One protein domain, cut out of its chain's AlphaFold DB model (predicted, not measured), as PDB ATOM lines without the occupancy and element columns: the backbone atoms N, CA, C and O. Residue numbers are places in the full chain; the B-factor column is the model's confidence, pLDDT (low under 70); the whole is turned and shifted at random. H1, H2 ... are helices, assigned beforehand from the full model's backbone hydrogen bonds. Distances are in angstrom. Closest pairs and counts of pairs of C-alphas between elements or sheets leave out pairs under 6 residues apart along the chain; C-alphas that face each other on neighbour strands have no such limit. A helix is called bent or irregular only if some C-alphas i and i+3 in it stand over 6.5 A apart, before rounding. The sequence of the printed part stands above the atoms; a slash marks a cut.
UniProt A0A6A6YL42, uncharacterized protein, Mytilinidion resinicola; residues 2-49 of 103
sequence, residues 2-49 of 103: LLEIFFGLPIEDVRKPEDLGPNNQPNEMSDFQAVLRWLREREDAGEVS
ATOM      1  N   LEU A   2     -11.685 -35.646  56.226       60.75
ATOM      2  CA  LEU A   2     -10.818 -36.799  56.590       60.75
ATOM      3  C   LEU A   2     -10.125 -37.426  55.365       60.75
ATOM      4  O   LEU A   2      -8.942 -37.731  55.431       60.75
ATOM      5  N   LEU A   3     -10.816 -37.522  54.225       71.38
ATOM      6  CA  LEU A   3     -10.237 -37.966  52.950       71.38
ATOM      7  C   LEU A   3      -8.943 -37.206  52.584       71.38
ATOM      8  O   LEU A   3      -7.928 -37.823  52.283       71.38
ATOM      9  N   GLU A   4      -8.967 -35.875  52.664       74.94
ATOM     10  CA  GLU A   4      -7.827 -35.009  52.329       74.94
ATOM     11  C   GLU A   4      -6.658 -35.201  53.294       74.94
ATOM     12  O   GLU A   4      -5.503 -35.126  52.894       74.94
ATOM     13  N   ILE A   5      -6.957 -35.466  54.566       65.81
ATOM     14  CA  ILE A   5      -5.947 -35.676  55.607       65.81
ATOM     15  C   ILE A   5      -5.265 -37.036  55.421       65.81
ATOM     16  O   ILE A   5      -4.047 -37.128  55.531       65.81
ATOM     17  N   PHE A   6      -6.042 -38.081  55.125       65.81
ATOM     18  CA  PHE A   6      -5.536 -39.452  55.025       65.81
ATOM     19  C   PHE A   6      -4.898 -39.764  53.675       65.81
ATOM     20  O   PHE A   6      -3.874 -40.441  53.621       65.81
ATOM     21  N   PHE A   7      -5.482 -39.266  52.588       71.88
ATOM     22  CA  PHE A   7      -5.073 -39.617  51.230       71.88
ATOM     23  C   PHE A   7      -4.437 -38.454  50.467       71.88
ATOM     24  O   PHE A   7      -4.002 -38.648  49.336       71.88
ATOM     25  N   GLY A   8      -4.388 -37.247  51.048       76.50
ATOM     26  CA  GLY A   8      -3.865 -36.060  50.363       76.50
ATOM     27  C   GLY A   8      -4.684 -35.653  49.135       76.50
ATOM     28  O   GLY A   8      -4.176 -34.931  48.282       76.50
ATOM     29  N   LEU A   9      -5.921 -36.149  49.020       80.69
ATOM     30  CA  LEU A   9      -6.779 -35.970  47.851       80.69
ATOM     31  C   LEU A   9      -7.897 -34.970  48.153       80.69
ATOM     32  O   LEU A   9      -8.681 -35.237  49.071       80.69
ATOM     33  N   PRO A  10      -8.003 -33.862  47.392       87.19
ATOM     34  CA  PRO A  10      -9.129 -32.946  47.504       87.19
ATOM     35  C   PRO A  10     -10.424 -33.661  47.120       87.19
ATOM     36  O   PRO A  10     -10.448 -34.522  46.233       87.19
ATOM     37  N   ILE A  11     -11.521 -33.310  47.787       84.75
ATOM     38  CA  ILE A  11     -12.824 -33.927  47.509       84.75
ATOM     39  C   ILE A  11     -13.298 -33.637  46.083       84.75
ATOM     40  O   ILE A  11     -13.970 -34.465  45.479       84.75
ATOM     41  N   GLU A  12     -12.886 -32.511  45.506       89.06
ATOM     42  CA  GLU A  12     -13.149 -32.125  44.118       89.06
ATOM     43  C   GLU A  12     -12.661 -33.168  43.108       89.06
ATOM     44  O   GLU A  12     -13.336 -33.381  42.104       89.06
ATOM     45  N   ASP A  13     -11.543 -33.845  43.390       88.44
ATOM     46  CA  ASP A  13     -10.958 -34.859  42.500       88.44
ATOM     47  C   ASP A  13     -11.651 -36.222  42.636       88.44
ATOM     48  O   ASP A  13     -11.526 -37.095  41.775       88.44
ATOM     49  N   VAL A  14     -12.382 -36.419  43.733       87.38
ATOM     50  CA  VAL A  14     -13.116 -37.651  44.028       87.38
ATOM     51  C   VAL A  14     -14.584 -37.548  43.624       87.38
ATOM     52  O   VAL A  14     -15.182 -38.555  43.232       87.38
ATOM     53  N   ARG A  15     -15.164 -36.352  43.729       90.62
ATOM     54  CA  ARG A  15     -16.577 -36.060  43.487       90.62
ATOM     55  C   ARG A  15     -16.938 -36.334  42.029       90.62
ATOM     56  O   ARG A  15     -16.358 -35.756  41.112       90.62
ATOM     57  N   LYS A  16     -17.935 -37.189  41.814       91.69
ATOM     58  CA  LYS A  16     -18.523 -37.418  40.493       91.69
ATOM     59  C   LYS A  16     -19.806 -36.592  40.339       91.69
ATOM     60  O   LYS A  16     -20.411 -36.211  41.345       91.69
ATOM     61  N   PRO A  17     -20.257 -36.306  39.104       88.12
ATOM     62  CA  PRO A  17     -21.503 -35.574  38.876       88.12
ATOM     63  C   PRO A  17     -22.716 -36.227  39.548       88.12
ATOM     64  O   PRO A  17     -23.628 -35.524  39.973       88.12
ATOM     65  N   GLU A  18     -22.710 -37.556  39.687       88.19
ATOM     66  CA  GLU A  18     -23.797 -38.311  40.317       88.19
ATOM     67  C   GLU A  18     -23.859 -38.123  41.838       88.19
ATOM     68  O   GLU A  18     -24.899 -38.385  42.438       88.19
ATOM     69  N   ASP A  19     -22.769 -37.665  42.459       84.94
ATOM     70  CA  ASP A  19     -22.710 -37.439  43.902       84.94
ATOM     71  C   ASP A  19     -23.321 -36.084  44.295       84.94
ATOM     72  O   ASP A  19     -23.538 -35.837  45.477       84.94
ATOM     73  N   LEU A  20     -23.579 -35.181  43.339       86.69
ATOM     74  CA  LEU A  20     -24.029 -33.821  43.630       86.69
ATOM     75  C   LEU A  20     -25.404 -33.795  44.307       86.69
ATOM     76  O   LEU A  20     -26.327 -34.536  43.971       86.69
ATOM     77  N   GLY A  21     -25.551 -32.871  45.254       82.25
ATOM     78  CA  GLY A  21     -26.795 -32.677  45.980       82.25
ATOM     79  C   GLY A  21     -27.895 -31.997  45.156       82.25
ATOM     80  O   GLY A  21     -27.710 -31.654  43.981       82.25
ATOM     81  N   PRO A  22     -29.060 -31.739  45.778       77.62
ATOM     82  CA  PRO A  22     -30.133 -30.990  45.135       77.62
ATOM     83  C   PRO A  22     -29.610 -29.640  44.624       77.62
ATOM     84  O   PRO A  22     -28.879 -28.942  45.322       77.62
ATOM     85  N   ASN A  23     -29.998 -29.283  43.396       85.81
ATOM     86  CA  ASN A  23     -29.487 -28.148  42.605       85.81
ATOM     87  C   ASN A  23     -28.122 -28.357  41.932       85.81
ATOM     88  O   ASN A  23     -27.559 -27.392  41.417       85.81
ATOM     89  N   ASN A  24     -27.617 -29.594  41.878       83.75
ATOM     90  CA  ASN A  24     -26.359 -29.920  41.204       83.75
ATOM     91  C   ASN A  24     -25.157 -29.178  41.824       83.75
ATOM     92  O   ASN A  24     -24.247 -28.740  41.122       83.75
ATOM     93  N   GLN A  25     -25.203 -28.991  43.146       87.81
ATOM     94  CA  GLN A  25     -24.182 -28.310  43.938       87.81
ATOM     95  C   GLN A  25     -23.683 -29.231  45.057       87.81
ATOM     96  O   GLN A  25     -24.478 -30.001  45.611       87.81
ATOM     97  N   PRO A  26     -22.391 -29.152  45.411       86.19
ATOM     98  CA  PRO A  26     -21.861 -29.861  46.560       86.19
ATOM     99  C   PRO A  26     -22.395 -29.266  47.870       86.19
ATOM    100  O   PRO A  26     -22.577 -28.059  48.020       86.19
ATOM    101  N   ASN A  27     -22.645 -30.152  48.819       85.44
ATOM    102  CA  ASN A  27     -22.932 -29.914  50.224       85.44
ATOM    103  C   ASN A  27     -22.278 -31.023  51.066       85.44
ATOM    104  O   ASN A  27     -21.759 -32.011  50.536       85.44
ATOM    105  N   GLU A  28     -22.345 -30.892  52.387       80.94
ATOM    106  CA  GLU A  28     -21.681 -31.803  53.318       80.94
ATOM    107  C   GLU A  28     -22.155 -33.258  53.168       80.94
ATOM    108  O   GLU A  28     -21.359 -34.187  53.296       80.94
ATOM    109  N   MET A  29     -23.439 -33.475  52.856       79.00
ATOM    110  CA  MET A  29     -24.002 -34.817  52.674       79.00
ATOM    111  C   MET A  29     -23.604 -35.435  51.331       79.00
ATOM    112  O   MET A  29     -23.307 -36.629  51.290       79.00
ATOM    113  N   SER A  30     -23.557 -34.655  50.246       85.19
ATOM    114  CA  SER A  30     -23.047 -35.142  48.955       85.19
ATOM    115  C   SER A  30     -21.554 -35.456  49.011       85.19
ATOM    116  O   SER A  30     -21.119 -36.470  48.476       85.19
ATOM    117  N   ASP A  31     -20.764 -34.634  49.708       84.75
ATOM    118  CA  ASP A  31     -19.327 -34.874  49.860       84.75
ATOM    119  C   ASP A  31     -19.074 -36.132  50.688       84.75
ATOM    120  O   ASP A  31     -18.234 -36.962  50.345       84.75
ATOM    121  N   PHE A  32     -19.875 -36.332  51.733       79.50
ATOM    122  CA  PHE A  32     -19.864 -37.566  52.498       79.50
ATOM    123  C   PHE A  32     -20.178 -38.799  51.630       79.50
ATOM    124  O   PHE A  32     -19.482 -39.812  51.718       79.50
ATOM    125  N   GLN A  33     -21.187 -38.715  50.759       81.38
ATOM    126  CA  GLN A  33     -21.533 -39.800  49.836       81.38
ATOM    127  C   GLN A  33     -20.422 -40.075  48.815       81.38
ATOM    128  O   GLN A  33     -20.080 -41.242  48.607       81.38
ATOM    129  N   ALA A  34     -19.809 -39.032  48.248       87.62
ATOM    130  CA  ALA A  34     -18.686 -39.158  47.320       87.62
ATOM    131  C   ALA A  34     -17.492 -39.887  47.961       87.62
ATOM    132  O   ALA A  34     -16.921 -40.795  47.354       87.62
ATOM    133  N   VAL A  35     -17.156 -39.547  49.213       83.62
ATOM    134  CA  VAL A  35     -16.103 -40.233  49.982       83.62
ATOM    135  C   VAL A  35     -16.439 -41.703  50.197       83.62
ATOM    136  O   VAL A  35     -15.599 -42.562  49.938       83.62
ATOM    137  N   LEU A  36     -17.659 -42.013  50.651       80.31
ATOM    138  CA  LEU A  36     -18.070 -43.398  50.895       80.31
ATOM    139  C   LEU A  36     -18.034 -44.246  49.623       80.31
ATOM    140  O   LEU A  36     -17.565 -45.384  49.659       80.31
ATOM    141  N   ARG A  37     -18.520 -43.700  48.505       87.62
ATOM    142  CA  ARG A  37     -18.475 -44.366  47.203       87.62
ATOM    143  C   ARG A  37     -17.030 -44.656  46.802       87.62
ATOM    144  O   ARG A  37     -16.717 -45.785  46.439       87.62
ATOM    145  N   TRP A  38     -16.159 -43.655  46.874       86.38
ATOM    146  CA  TRP A  38     -14.759 -43.794  46.479       86.38
ATOM    147  C   TRP A  38     -13.999 -44.814  47.327       86.38
ATOM    148  O   TRP A  38     -13.243 -45.611  46.781       86.38
ATOM    149  N   LEU A  39     -14.232 -44.842  48.641       79.25
ATOM    150  CA  LEU A  39     -13.619 -45.839  49.523       79.25
ATOM    151  C   LEU A  39     -14.057 -47.249  49.161       79.25
ATOM    152  O   LEU A  39     -13.209 -48.121  49.013       79.25
ATOM    153  N   ARG A  40     -15.359 -47.446  48.935       81.50
ATOM    154  CA  ARG A  40     -15.893 -48.740  48.513       81.50
ATOM    155  C   ARG A  40     -15.281 -49.200  47.189       81.50
ATOM    156  O   ARG A  40     -14.870 -50.346  47.087       81.50
ATOM    157  N   GLU A  41     -15.164 -48.305  46.207       84.81
ATOM    158  CA  GLU A  41     -14.506 -48.610  44.926       84.81
ATOM    159  C   GLU A  41     -13.050 -49.078  45.132       84.81
ATOM    160  O   GLU A  41     -12.599 -49.999  44.452       84.81
ATOM    161  N   ARG A  42     -12.321 -48.492  46.092       78.88
ATOM    162  CA  ARG A  42     -10.937 -48.883  46.411       78.88
ATOM    163  C   ARG A  42     -10.820 -50.149  47.257       78.88
ATOM    164  O   ARG A  42      -9.867 -50.903  47.073       78.88
ATOM    165  N   GLU A  43     -11.759 -50.390  48.164       78.50
ATOM    166  CA  GLU A  43     -11.864 -51.646  48.918       78.50
ATOM    167  C   GLU A  43     -12.150 -52.821  47.991       78.50
ATOM    168  O   GLU A  43     -11.463 -53.839  48.064       78.50
ATOM    169  N   ASP A  44     -13.117 -52.659  47.084       79.56
ATOM    170  CA  ASP A  44     -13.482 -53.671  46.092       79.56
ATOM    171  C   ASP A  44     -12.299 -53.972  45.152       79.56
ATOM    172  O   ASP A  44     -12.105 -55.113  44.728       79.56
ATOM    173  N   ALA A  45     -11.466 -52.964  44.869       80.12
ATOM    174  CA  ALA A  45     -10.219 -53.109  44.121       80.12
ATOM    175  C   ALA A  45      -9.047 -53.677  44.954       80.12
ATOM    176  O   ALA A  45      -7.991 -53.983  44.400       80.12
ATOM    177  N   GLY A  46      -9.209 -53.831  46.274       72.75
ATOM    178  CA  GLY A  46      -8.167 -54.299  47.193       72.75
ATOM    179  C   GLY A  46      -7.027 -53.301  47.426       72.75
ATOM    180  O   GLY A  46      -5.975 -53.682  47.938       72.75
ATOM    181  N   GLU A  47      -7.215 -52.036  47.048       71.00
ATOM    182  CA  GLU A  47      -6.202 -50.978  47.135       71.00
ATOM    183  C   GLU A  47      -6.112 -50.363  48.536       71.00
ATOM    184  O   GLU A  47      -5.078 -49.808  48.904       71.00
ATOM    185  N   VAL A  48      -7.193 -50.451  49.318       66.62
ATOM    186  CA  VAL A  48      -7.280 -49.872  50.661       66.62
ATOM    187  C   VAL A  48      -7.964 -50.863  51.606       66.62
ATOM    188  O   VAL A  48      -9.059 -51.347  51.336       66.62
ATOM    189  N   SER A  49      -7.321 -51.149  52.738       64.25
ATOM    190  CA  SER A  49      -7.988 -51.690  53.927       64.25
ATOM    191  C   SER A  49      -8.594 -50.491  54.639       64.25
ATOM    192  O   SER A  49      -7.826 -49.702  55.163       64.25
TER     193      SER A  49
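What this domain is: This is residues 2 to 49 of the 103 residues of an uncharacterized protein of Mytilinidion resinicola (UniProt A0A6A6YL42). One long helix, H3, makes the long axis of this domain, and two short helices, H1 and H2, sit along one stretch of its length, H2 packed on it and H1 close by. A long loop, residues 15 to 27, leads from H2 out beyond the beginning of H3 and folds back to it, while residues 41 to 46 stick out at the other end and residues 4 to 10 stick out with most of H1. The printed part has 48 residues with three named helices in the order H1, H2, H3 and no named strand, and its class is all helix. It is compact, with a radius of gyration of the C-alphas of 10.9 A, yet elongated in outline, spanning 34 by 21 by 15 A.

Where its parts are: Find C-alpha 28 at (-21.681, -31.803, 53.318); from there H3, residues 28 to 44, runs 24.4 A to C-alpha 44 at (-13.482, -53.671, 46.092). Go back to the first printed residue, Leu 2, with its C-alpha at (-10.818, -36.799, 56.590), and you are at the beginning of H1, residues 2 to 7, which measures 8.3 A from first to last C-alpha. H2, residues 11 to 14, begins at Ile 11 and measures 5.1 A. None of the three helices is bent.

How they stand to each other: Begin with H3 and look at its residues 31 to 38, for with these alone it touches H2. The closest C-alphas of the two are those of Val 14 and Ala 34, 6.6 A apart. H1 is close to H3 but not clearly touching it, and their closest C-alphas, those of Leu 3 and Val 35, are 7.0 A apart. H1 and H3 run the same way at a shallow tilt of 34 degrees, only just short of steep. H1 is also close to H2 but not clearly touching it, with the C-alphas of Glu 4 and Ile 11 the closest at 7.0 A. In the backbones of H1 and H3 every O i to N i+4 pair is within hydrogen-bond range; H2, with four residues, is too short for such a pair, and its one O i to N i+3 pair is within range.

The domain as a whole: The two C-alphas farthest apart are those of Asn 23, in the loop before H3, and Gly 46, after it, at 34.1 A. Residues 4 to 10, of which 4 to 7 belong to H1, and residues 41 to 46, of which 41 to 44 belong to H3, stand free. The link from H1 to H2 is tight, with 3 residues, and the link from H2 to H3 is long, with 13. The printed part has no cut. Look in the B-factor column for a mean pLDDT of the printed part of 80.8; it is under 70 at residue 2, residues 5 to 6 and residues 48 to 49.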